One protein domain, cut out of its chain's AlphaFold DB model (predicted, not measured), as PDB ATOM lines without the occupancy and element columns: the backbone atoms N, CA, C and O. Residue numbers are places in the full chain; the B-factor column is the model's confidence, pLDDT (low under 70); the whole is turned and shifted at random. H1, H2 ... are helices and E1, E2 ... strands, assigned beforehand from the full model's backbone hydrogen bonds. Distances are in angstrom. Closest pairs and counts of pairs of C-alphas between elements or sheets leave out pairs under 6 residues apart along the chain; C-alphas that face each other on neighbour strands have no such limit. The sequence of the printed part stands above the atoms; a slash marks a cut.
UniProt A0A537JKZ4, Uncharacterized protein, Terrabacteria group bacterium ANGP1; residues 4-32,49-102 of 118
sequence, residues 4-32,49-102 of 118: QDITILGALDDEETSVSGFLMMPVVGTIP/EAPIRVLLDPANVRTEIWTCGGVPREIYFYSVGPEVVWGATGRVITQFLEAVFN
ATOM      1  N   GLN A   4     170.386 138.182 200.341       96.12
ATOM      2  CA  GLN A   4     169.517 137.045 200.671       96.12
ATOM      3  C   GLN A   4     168.224 137.415 201.415       96.12
ATOM      4  O   GLN A   4     167.304 136.606 201.457       96.12
ATOM      5  N   ASP A   5     168.156 138.611 202.007       96.69
ATOM      6  CA  ASP A   5     166.978 139.064 202.749       96.69
ATOM      7  C   ASP A   5     165.977 139.799 201.839       96.69
ATOM      8  O   ASP A   5     164.938 140.258 202.310       96.69
ATOM      9  N   ILE A   6     166.290 139.947 200.547       97.31
ATOM     10  CA  ILE A   6     165.472 140.671 199.575       97.31
ATOM     11  C   ILE A   6     164.679 139.664 198.748       97.31
ATOM     12  O   ILE A   6     165.250 138.820 198.060       97.31
ATOM     13  N   THR A   7     163.355 139.795 198.759       98.06
ATOM     14  CA  THR A   7     162.489 139.111 197.789       98.06
ATOM     15  C   THR A   7     162.147 140.080 196.669       98.06
ATOM     16  O   THR A   7     161.509 141.101 196.917       98.06
ATOM     17  N   ILE A   8     162.587 139.785 195.446       97.88
ATOM     18  CA  ILE A   8     162.293 140.615 194.272       97.88
ATOM     19  C   ILE A   8     160.839 140.400 193.853       97.88
ATOM     20  O   ILE A   8     160.413 139.264 193.654       97.88
ATOM     21  N   LEU A   9     160.093 141.495 193.709       97.38
ATOM     22  CA  LEU A   9     158.706 141.484 193.244       97.38
ATOM     23  C   LEU A   9     158.604 141.687 191.729       97.38
ATOM     24  O   LEU A   9     157.705 141.141 191.097       97.38
ATOM     25  N   GLY A  10     159.518 142.464 191.148       96.94
ATOM     26  CA  GLY A  10     159.534 142.754 189.719       96.94
ATOM     27  C   GLY A  10     160.323 144.016 189.385       96.94
ATOM     28  O   GLY A  10     160.846 144.690 190.275       96.94
ATOM     29  N   ALA A  11     160.404 144.319 188.094       97.19
ATOM     30  CA  ALA A  11     160.952 145.570 187.581       97.19
ATOM     31  C   ALA A  11     159.819 146.543 187.231       97.19
ATOM     32  O   ALA A  11     158.714 146.111 186.890       97.19
ATOM     33  N   LEU A  12     160.104 147.837 187.330       96.62
ATOM     34  CA  LEU A  12     159.270 148.889 186.750       96.62
ATOM     35  C   LEU A  12     159.822 149.277 185.365       96.62
ATOM     36  O   LEU A  12     160.876 148.775 184.974       96.62
ATOM     37  N   ASP A  13     159.131 150.145 184.617       93.94
ATOM     38  CA  ASP A  13     159.666 150.618 183.332       93.94
ATOM     39  C   ASP A  13     160.921 151.474 183.543       93.94
ATOM     40  O   ASP A  13     161.061 152.165 184.557       93.94
ATOM     41  N   ASP A  14     161.809 151.450 182.554       92.69
ATOM     42  CA  ASP A  14     163.061 152.191 182.600       92.69
ATOM     43  C   ASP A  14     162.845 153.711 182.645       92.69
ATOM     44  O   ASP A  14     161.975 154.279 181.982       92.69
ATOM     45  N   GLU A  15     163.721 154.387 183.381       88.50
ATOM     46  CA  GLU A  15     163.699 155.824 183.612       88.50
ATOM     47  C   GLU A  15     164.970 156.481 183.069       88.50
ATOM     48  O   GLU A  15     166.088 156.202 183.506       88.50
ATOM     49  N   GLU A  16     164.821 157.423 182.139       84.50
ATOM     50  CA  GLU A  16     165.951 158.217 181.661       84.50
ATOM     51  C   GLU A  16     166.262 159.368 182.633       84.50
ATOM     52  O   GLU A  16     165.408 160.180 183.027       84.50
ATOM     53  N   THR A  17     167.528 159.484 183.015       80.50
ATOM     54  CA  THR A  17     168.015 160.596 183.831       80.50
ATOM     55  C   THR A  17     168.279 161.810 182.945       80.50
ATOM     56  O   THR A  17     169.251 161.872 182.203       80.50
ATOM     57  N   SER A  18     167.422 162.825 183.042       71.69
ATOM     58  CA  SER A  18     167.453 163.988 182.143       71.69
ATOM     59  C   SER A  18     168.718 164.849 182.236       71.69
ATOM     60  O   SER A  18     168.970 165.639 181.333       71.69
ATOM     61  N   VAL A  19     169.477 164.750 183.331       74.44
ATOM     62  CA  VAL A  19     170.700 165.542 183.552       74.44
ATOM     63  C   VAL A  19     171.941 164.810 183.046       74.44
ATOM     64  O   VAL A  19     172.807 165.424 182.434       74.44
ATOM     65  N   SER A  20     172.029 163.505 183.298       76.25
ATOM     66  CA  SER A  20     173.211 162.692 182.993       76.25
ATOM     67  C   SER A  20     173.089 161.845 181.725       76.25
ATOM     68  O   SER A  20     174.107 161.382 181.225       76.25
ATOM     69  N   GLY A  21     171.876 161.626 181.208       82.31
ATOM     70  CA  GLY A  21     171.632 160.780 180.033       82.31
ATOM     71  C   GLY A  21     171.789 159.276 180.294       82.31
ATOM     72  O   GLY A  21     171.926 158.500 179.356       82.31
ATOM     73  N   PHE A  22     171.795 158.847 181.560       89.38
ATOM     74  CA  PHE A  22     171.800 157.428 181.921       89.38
ATOM     75  C   PHE A  22     170.391 156.844 181.910       89.38
ATOM     76  O   PHE A  22     169.443 157.509 182.341       89.38
ATOM     77  N   LEU A  23     170.298 155.575 181.517       91.44
ATOM     78  CA  LEU A  23     169.114 154.741 181.677       91.44
ATOM     79  C   LEU A  23     169.141 154.064 183.054       91.44
ATOM     80  O   LEU A  23     170.118 153.399 183.406       91.44
ATOM     81  N   MET A  24     168.083 154.250 183.831       93.00
ATOM     82  CA  MET A  24     167.880 153.640 185.142       93.00
ATOM     83  C   MET A  24     166.816 152.550 185.023       93.00
ATOM     84  O   MET A  24     165.746 152.821 184.500       93.00
ATOM     85  N   MET A  25     167.084 151.352 185.546       95.81
ATOM     86  CA  MET A  25     166.129 150.237 185.580       95.81
ATOM     87  C   MET A  25     165.715 149.970 187.038       95.81
ATOM     88  O   MET A  25     166.494 149.367 187.789       95.81
ATOM     89  N   PRO A  26     164.544 150.452 187.491       96.81
ATOM     90  CA  PRO A  26     164.120 150.291 188.875       96.81
ATOM     91  C   PRO A  26     163.627 148.866 189.152       96.81
ATOM     92  O   PRO A  26     162.807 148.318 188.417       96.81
ATOM     93  N   VAL A  27     164.077 148.280 190.262       97.31
ATOM     94  CA  VAL A  27     163.635 146.957 190.725       97.31
ATOM     95  C   VAL A  27     162.995 147.088 192.099       97.31
ATOM     96  O   VAL A  27     163.564 147.697 193.006       97.31
ATOM     97  N   VAL A  28     161.816 146.493 192.260       97.75
ATOM     98  CA  VAL A  28     161.056 146.492 193.511       97.75
ATOM     99  C   VAL A  28     161.318 145.190 194.255       97.75
ATOM    100  O   VAL A  28     161.210 144.099 193.691       97.75
ATOM    101  N   GLY A  29     161.619 145.295 195.546       97.06
ATOM    102  CA  GLY A  29     161.761 144.145 196.426       97.06
ATOM    103  C   GLY A  29     161.282 144.438 197.841       97.06
ATOM    104  O   GLY A  29     161.189 145.592 198.257       97.06
ATOM    105  N   THR A  30     160.978 143.379 198.581       97.31
ATOM    106  CA  THR A  30     160.593 143.446 199.994       97.31
ATOM    107  C   THR A  30     161.704 142.915 200.882       97.31
ATOM    108  O   THR A  30     162.431 142.003 200.490       97.31
ATOM    109  N   ILE A  31     161.763 143.428 202.108       96.94
ATOM    110  CA  ILE A  31     162.639 142.953 203.183       96.94
ATOM    111  C   ILE A  31     161.804 142.643 204.434       96.94
ATOM    112  O   ILE A  31     160.719 143.213 204.586       96.94
ATOM    113  N   PRO A  32     162.279 141.781 205.351       96.56
ATOM    114  CA  PRO A  32     161.645 141.594 206.653       96.56
ATOM    115  C   PRO A  32     161.527 142.920 207.412       96.56
ATOM    116  O   PRO A  32     162.458 143.721 207.386       96.56
ATOM    117  N   GLU A  49     162.242 156.410 205.941       94.81
ATOM    118  CA  GLU A  49     161.132 155.460 205.838       94.81
ATOM    119  C   GLU A  49     159.834 156.219 205.540       94.81
ATOM    120  O   GLU A  49     159.396 157.056 206.329       94.81
ATOM    121  N   ALA A  50     159.205 155.917 204.404       96.50
ATOM    122  CA  ALA A  50     157.953 156.537 203.982       96.50
ATOM    123  C   ALA A  50     156.827 155.492 203.972       96.50
ATOM    124  O   ALA A  50     156.828 154.598 203.122       96.50
ATOM    125  N   PRO A  51     155.839 155.566 204.884       96.44
ATOM    126  CA  PRO A  51     154.670 154.705 204.797       96.44
ATOM    127  C   PRO A  51     153.907 154.959 203.495       96.44
ATOM    128  O   PRO A  51     153.665 156.109 203.139       96.44
ATOM    129  N   ILE A  52     153.430 153.904 202.832       97.06
ATOM    130  CA  ILE A  52     152.705 154.021 201.552       97.06
ATOM    131  C   ILE A  52     151.516 154.987 201.656       97.06
ATOM    132  O   ILE A  52     151.312 155.814 200.777       97.06
ATOM    133  N   ARG A  53     150.781 154.962 202.779       96.69
ATOM    134  CA  ARG A  53     149.672 155.898 203.036       96.69
ATOM    135  C   ARG A  53     150.087 157.375 203.000       96.69
ATOM    136  O   ARG A  53     149.271 158.204 202.641       96.69
ATOM    137  N   VAL A  54     151.325 157.697 203.389       96.75
ATOM    138  CA  VAL A  54     151.854 159.071 203.367       96.75
ATOM    139  C   VAL A  54     152.122 159.491 201.928       96.75
ATOM    140  O   VAL A  54     151.778 160.604 201.555       96.75
ATOM    141  N   LEU A  55     152.674 158.584 201.116       96.75
ATOM    142  CA  LEU A  55     152.962 158.829 199.701       96.75
ATOM    143  C   LEU A  55     151.695 158.900 198.831       96.75
ATOM    144  O   LEU A  55     151.702 159.566 197.804       96.75
ATOM    145  N   LEU A  56     150.618 158.218 199.234       96.44
ATOM    146  CA  LEU A  56     149.316 158.254 198.557       96.44
ATOM    147  C   LEU A  56     148.432 159.436 198.977       96.44
ATOM    148  O   LEU A  56     147.409 159.674 198.338       96.44
ATOM    149  N   ASP A  57     148.777 160.146 200.051       96.12
ATOM    150  CA  ASP A  57     148.008 161.296 200.521       96.12
ATOM    151  C   ASP A  57     148.254 162.505 199.599       96.12
ATOM    152  O   ASP A  57     149.384 163.000 199.541       96.12
ATOM    153  N   PRO A  58     147.222 163.031 198.908       94.50
ATOM    154  CA  PRO A  58     147.374 164.179 198.018       94.50
ATOM    155  C   PRO A  58     147.931 165.429 198.709       94.50
ATOM    156  O   PRO A  58     148.542 166.257 198.041       94.50
ATOM    157  N   ALA A  59     147.766 165.574 200.030       96.19
ATOM    158  CA  ALA A  59     148.343 166.694 200.777       96.19
ATOM    159  C   ALA A  59     149.883 166.662 200.803       96.19
ATOM    160  O   ALA A  59     150.518 167.702 200.976       96.19
ATOM    161  N   ASN A  60     150.484 165.485 200.604       97.00
ATOM    162  CA  ASN A  60     151.933 165.297 200.592       97.00
ATOM    163  C   ASN A  60     152.521 165.289 199.181       97.00
ATOM    164  O   ASN A  60     153.742 165.188 199.050       97.00
ATOM    165  N   VAL A  61     151.694 165.401 198.138       96.06
ATOM    166  CA  VAL A  61     152.144 165.338 196.748       96.06
ATOM    167  C   VAL A  61     151.926 166.671 196.051       96.06
ATOM    168  O   VAL A  61     150.836 167.238 196.058       96.06
ATOM    169  N   ARG A  62     152.972 167.158 195.391       95.38
ATOM    170  CA  ARG A  62     152.920 168.332 194.517       95.38
ATOM    171  C   ARG A  62     153.580 167.994 193.188       95.38
ATOM    172  O   ARG A  62     154.630 167.355 193.175       95.38
ATOM    173  N   THR A  63     153.002 168.459 192.085       94.88
ATOM    174  CA  THR A  63     153.603 168.337 190.754       94.88
ATOM    175  C   THR A  63     153.868 169.694 190.127       94.88
ATOM    176  O   THR A  63     153.158 170.669 190.376       94.88
ATOM    177  N   GLU A  64     154.931 169.764 189.331       94.06
ATOM    178  CA  GLU A  64     155.291 170.941 188.540       94.06
ATOM    179  C   GLU A  64     155.742 170.531 187.144       94.06
ATOM    180  O   GLU A  64     156.272 169.440 186.950       94.06
ATOM    181  N   ILE A  65     155.592 171.430 186.172       92.88
ATOM    182  CA  ILE A  65     156.143 171.249 184.827       92.88
ATOM    183  C   ILE A  65     157.404 172.096 184.692       92.88
ATOM    184  O   ILE A  65     157.342 173.323 184.772       92.88
ATOM    185  N   TRP A  66     158.543 171.448 184.471       91.00
ATOM    186  CA  TRP A  66     159.833 172.098 184.238       91.00
ATOM    187  C   TRP A  66     160.314 171.831 182.814       91.00
ATOM    188  O   TRP A  66     160.131 170.744 182.277       91.00
ATOM    189  N   THR A  67     160.984 172.802 182.197       89.56
ATOM    190  CA  THR A  67     161.633 172.593 180.897       89.56
ATOM    191  C   THR A  67     163.048 172.068 181.112       89.56
ATOM    192  O   THR A  67     163.923 172.799 181.573       89.56
ATOM    193  N   CYS A  68     163.303 170.813 180.740       83.12
ATOM    194  CA  CYS A  68     164.621 170.183 180.829       83.12
ATOM    195  C   CYS A  68     165.118 169.828 179.425       83.12
ATOM    196  O   CYS A  68     164.491 169.027 178.732       83.12
ATOM    197  N   GLY A  69     166.236 170.421 178.992       80.94
ATOM    198  CA  GLY A  69     166.767 170.194 177.642       80.94
ATOM    199  C   GLY A  69     165.797 170.619 176.531       80.94
ATOM    200  O   GLY A  69     165.721 169.966 175.498       80.94
ATOM    201  N   GLY A  70     164.998 171.668 176.768       85.94
ATOM    202  CA  GLY A  70     163.975 172.148 175.829       85.94
ATOM    203  C   GLY A  70     162.673 171.337 175.819       85.94
ATOM    204  O   GLY A  70     161.739 171.712 175.115       85.94
ATOM    205  N   VAL A  71     162.576 170.265 176.612       84.94
ATOM    206  CA  VAL A  71     161.384 169.411 176.694       84.94
ATOM    207  C   VAL A  71     160.662 169.656 178.023       84.94
ATOM    208  O   VAL A  71     161.312 169.593 179.070       84.94
ATOM    209  N   PRO A  72     159.341 169.923 178.023       88.19
ATOM    210  CA  PRO A  72     158.571 169.991 179.258       88.19
ATOM    211  C   PRO A  72     158.519 168.606 179.909       88.19
ATOM    212  O   PRO A  72     158.184 167.610 179.264       88.19
ATOM    213  N   ARG A  73     158.863 168.548 181.190       86.88
ATOM    214  CA  ARG A  73     158.863 167.347 182.018       86.88
ATOM    215  C   ARG A  73     158.098 167.626 183.291       86.88
ATOM    216  O   ARG A  73     158.259 168.681 183.898       86.88
ATOM    217  N   GLU A  74     157.292 166.662 183.695       89.88
ATOM    218  CA  GLU A  74     156.650 166.713 184.992       89.88
ATOM    219  C   GLU A  74     157.606 166.257 186.093       89.88
ATOM    220  O   GLU A  74     158.343 165.277 185.947       89.88
ATOM    221  N   ILE A  75     157.598 167.008 187.187       92.94
ATOM    222  CA  ILE A  75     158.406 166.782 188.373       92.94
ATOM    223  C   ILE A  75     157.462 166.499 189.535       92.94
ATOM    224  O   ILE A  75     156.613 167.327 189.862       92.94
ATOM    225  N   TYR A  76     157.641 165.344 190.172       95.44
ATOM    226  CA  TYR A  76     156.884 164.933 191.352       95.44
ATOM    227  C   TYR A  76     157.667 165.262 192.618       95.44
ATOM    228  O   TYR A  76     158.853 164.933 192.722       95.44
ATOM    229  N   PHE A  77     156.994 165.879 193.584       97.69
ATOM    230  CA  PHE A  77     157.516 166.187 194.907       97.69
ATOM    231  C   PHE A  77     156.665 165.480 195.958       97.69
ATOM    232  O   PHE A  77     155.465 165.735 196.058       97.69
ATOM    233  N   TYR A  78     157.305 164.630 196.756       97.88
ATOM    234  CA  TYR A  78     156.701 163.918 197.876       97.88
ATOM    235  C   TYR A  78     157.248 164.468 199.188       97.88
ATOM    236  O   TYR A  78     158.454 164.415 199.431       97.88
ATOM    237  N   SER A  79     156.364 164.972 200.041       97.81
ATOM    238  CA  SER A  79     156.705 165.391 201.401       97.81
ATOM    239  C   SER A  79     156.690 164.171 202.319       97.81
ATOM    240  O   SER A  79     155.670 163.495 202.452       97.81
ATOM    241  N   VAL A  80     157.823 163.868 202.948       96.94
ATOM    242  CA  VAL A  80     157.990 162.715 203.839       96.94
ATOM    243  C   VAL A  80     158.584 163.205 205.154       96.94
ATOM    244  O   VAL A  80     159.799 163.328 205.318       96.94
ATOM    245  N   GLY A  81     157.704 163.512 206.106       94.06
ATOM    246  CA  GLY A  81     158.114 164.187 207.334       94.06
ATOM    247  C   GLY A  81     158.736 165.554 207.007       94.06
ATOM    248  O   GLY A  81     158.081 166.346 206.331       94.06
ATOM    249  N   PRO A  82     159.964 165.856 207.467       94.69
ATOM    250  CA  PRO A  82     160.641 167.116 207.154       94.69
ATOM    251  C   PRO A  82     161.331 167.120 205.779       94.69
ATOM    252  O   PRO A  82     161.803 168.169 205.348       94.69
ATOM    253  N   GLU A  83     161.428 165.966 205.115       97.12
ATOM    254  CA  GLU A  83     162.179 165.806 203.871       97.12
ATOM    255  C   GLU A  83     161.268 165.909 202.645       97.12
ATOM    256  O   GLU A  83     160.080 165.580 202.691       97.12
ATOM    257  N   VAL A  84     161.847 166.311 201.514       97.62
ATOM    258  CA  VAL A  84     161.168 166.313 200.213       97.62
ATOM    259  C   VAL A  84     161.912 165.391 199.256       97.62
ATOM    260  O   VAL A  84     163.078 165.622 198.933       97.62
ATOM    261  N   VAL A  85     161.219 164.366 198.762       97.62
ATOM    262  CA  VAL A  85     161.732 163.426 197.759       97.62
ATOM    263  C   VAL A  85     161.220 163.838 196.383       97.62
ATOM    264  O   VAL A  85     160.018 164.004 196.186       97.62
ATOM    265  N   TRP A  86     162.124 164.019 195.423       96.06
ATOM    266  CA  TRP A  86     161.783 164.514 194.088       96.06
ATOM    267  C   TRP A  86     162.767 164.026 193.016       96.06
ATOM    268  O   TRP A  86     163.654 163.213 193.283       96.06
ATOM    269  N   GLY A  87     162.589 164.491 191.778       91.75
ATOM    270  CA  GLY A  87     163.464 164.144 190.656       91.75
ATOM    271  C   GLY A  87     163.271 162.699 190.194       91.75
ATOM    272  O   GLY A  87     162.143 162.213 190.134       91.75
ATOM    273  N   ALA A  88     164.367 162.006 189.863       92.31
ATOM    274  CA  ALA A  88     164.313 160.615 189.397       92.31
ATOM    275  C   ALA A  88     163.638 159.692 190.425       92.31
ATOM    276  O   ALA A  88     162.768 158.906 190.066       92.31
ATOM    277  N   THR A  89     163.958 159.847 191.714       94.88
ATOM    278  CA  THR A  89     163.320 159.075 192.789       94.88
ATOM    279  C   THR A  89     161.825 159.363 192.886       94.88
ATOM    280  O   THR A  89     161.043 158.434 193.051       94.88
ATOM    281  N   GLY A  90     161.410 160.626 192.730       95.88
ATOM    282  CA  GLY A  90     159.992 160.992 192.693       95.88
ATOM    283  C   GLY A  90     159.234 160.270 191.574       95.88
ATOM    284  O   GLY A  90     158.157 159.741 191.819       95.88
ATOM    285  N   ARG A  91     159.820 160.167 190.374       94.00
ATOM    286  CA  ARG A  91     159.211 159.433 189.247       94.00
ATOM    287  C   ARG A  91     159.106 157.932 189.508       94.00
ATOM    288  O   ARG A  91     158.034 157.372 189.312       94.00
ATOM    289  N   VAL A  92     160.165 157.308 190.031       95.94
ATOM    290  CA  VAL A  92     160.149 155.880 190.405       95.94
ATOM    291  C   VAL A  92     159.079 155.596 191.467       95.94
ATOM    292  O   VAL A  92     158.367 154.597 191.373       95.94
ATOM    293  N   ILE A  93     158.919 156.484 192.457       97.00
ATOM    294  CA  ILE A  93     157.846 156.375 193.455       97.00
ATOM    295  C   ILE A  93     156.475 156.469 192.779       97.00
ATOM    296  O   ILE A  93     155.637 155.601 193.015       97.00
ATOM    297  N   THR A  94     156.248 157.471 191.925       96.69
ATOM    298  CA  THR A  94     154.984 157.620 191.184       96.69
ATOM    299  C   THR A  94     154.655 156.354 190.397       96.69
ATOM    300  O   THR A  94     153.581 155.785 190.572       96.69
ATOM    301  N   GLN A  95     155.602 155.861 189.602       95.88
ATOM    302  CA  GLN A  95     155.439 154.662 188.787       95.88
ATOM    303  C   GLN A  95     155.080 153.431 189.630       95.88
ATOM    304  O   GLN A  95     154.145 152.703 189.294       95.88
ATOM    305  N   PHE A  96     155.771 153.220 190.756       97.25
ATOM    306  CA  PHE A  96     155.438 152.150 191.697       97.25
ATOM    307  C   PHE A  96     154.003 152.280 192.226       97.25
ATOM    308  O   PHE A  96     153.255 151.299 192.231       97.25
ATOM    309  N   LEU A  97     153.609 153.479 192.669       97.25
ATOM    310  CA  LEU A  97     152.292 153.702 193.263       97.25
ATOM    311  C   LEU A  97     151.166 153.468 192.253       97.25
ATOM    312  O   LEU A  97     150.191 152.785 192.572       97.25
ATOM    313  N   GLU A  98     151.308 153.985 191.035       95.69
ATOM    314  CA  GLU A  98     150.315 153.801 189.975       95.69
ATOM    315  C   GLU A  98     150.206 152.332 189.543       95.69
ATOM    316  O   GLU A  98     149.093 151.819 189.406       95.69
ATOM    317  N   ALA A  99     151.338 151.632 189.403       94.44
ATOM    318  CA  ALA A  99     151.363 150.230 188.986       94.44
ATOM    319  C   ALA A  99     150.749 149.279 190.027       94.44
ATOM    320  O   ALA A  99     150.037 148.343 189.665       94.44
ATOM    321  N   VAL A 100     151.021 149.502 191.317       95.75
ATOM    322  CA  VAL A 100     150.633 148.561 192.384       95.75
ATOM    323  C   VAL A 100     149.278 148.897 192.996       95.75
ATOM    324  O   VAL A 100     148.515 147.989 193.328       95.75
ATOM    325  N   PHE A 101     148.955 150.183 193.145       94.94
ATOM    326  CA  PHE A 101     147.729 150.624 193.818       94.94
ATOM    327  C   PHE A 101     146.645 151.102 192.852       94.94
ATOM    328  O   PHE A 101     145.559 151.464 193.305       94.94
ATOM    329  N   ASN A 102     146.904 151.074 191.538       91.38
ATOM    330  CA  ASN A 102     145.962 151.490 190.495       91.38
ATOM    331  C   ASN A 102     145.384 152.895 190.758       91.38
ATOM    332  O   ASN A 102     144.194 153.159 190.569       91.38
TER     333      ASN A 102
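Overview. This is residues 4 to 32 and 49 to 102 of the 118 residues of an uncharacterized protein of Terrabacteria group bacterium ANGP1 (UniProt A0A537JKZ4). A three-stranded antiparallel sheet, E3 - E4 - E5, has helix H2 standing up from one face; on the far side of H2 from this sheet lies a separate two-stranded antiparallel ribbon, E1 - E2, whose long loop runs on past the strands. H2 is in the middle, and the small H1 grazes the sheet. The 83 printed residues hold two named helices and five named strands, in the order E1 E2 H1 E3 E4 E5 H2, a mixed class. The whole is only just compact, close to loose, with a radius of gyration of the C-alphas of 13.9 A and spans of 43 by 30 by 25 A.

Along the chain. Find C-alpha 61 at (152.144, 165.338, 196.748), where E3, residues 61 to 68, begins its 20.8 A. E4, residues 71 to 80, runs 28.2 A; E5 is residues 83 to 86. H2, residues 87 to 101, runs 21.0 A to C-alpha 101 at (147.729, 150.624, 193.818). H1 is residues 52 to 55. Look for E1, residues 7 to 11, from C-alpha 7 at (162.489, 139.111, 197.789), and E2, residues 27 to 30.

Arrangement. E3, E4 and E5 form a meander, each strand the antiparallel neighbour of the one before; check N 62 and O 77 at 2.9 A, and N 78 and O 85 at 2.8 A. H2 stands up at 47 degrees, with the closest C-alphas of Tyr 76 in E4 and Gly 90 5.2 A apart. Its O i to N i+4 pairs are all within hydrogen-bond range; H1 is too short for one. H1 only grazes the sheet with residues 54 to 55. In the hairpin E1 and E2, N 9 and O 28 are 2.8 A apart; E2 and H2 are only just apart, at 8.2 A between closest C-alphas.

Size, cuts and confidence. The C-alphas of Pro 32 and Gly 70, the two farthest apart, are 43.5 A apart. Residues 33 to 48 are not printed, and C-alphas 32 and 49 are 13.9 A apart across the cut. The link E1 to E2 is long, with residues 15 to 16 pairing antiparallel with 23 to 24. No printed residue is under 70 in pLDDT.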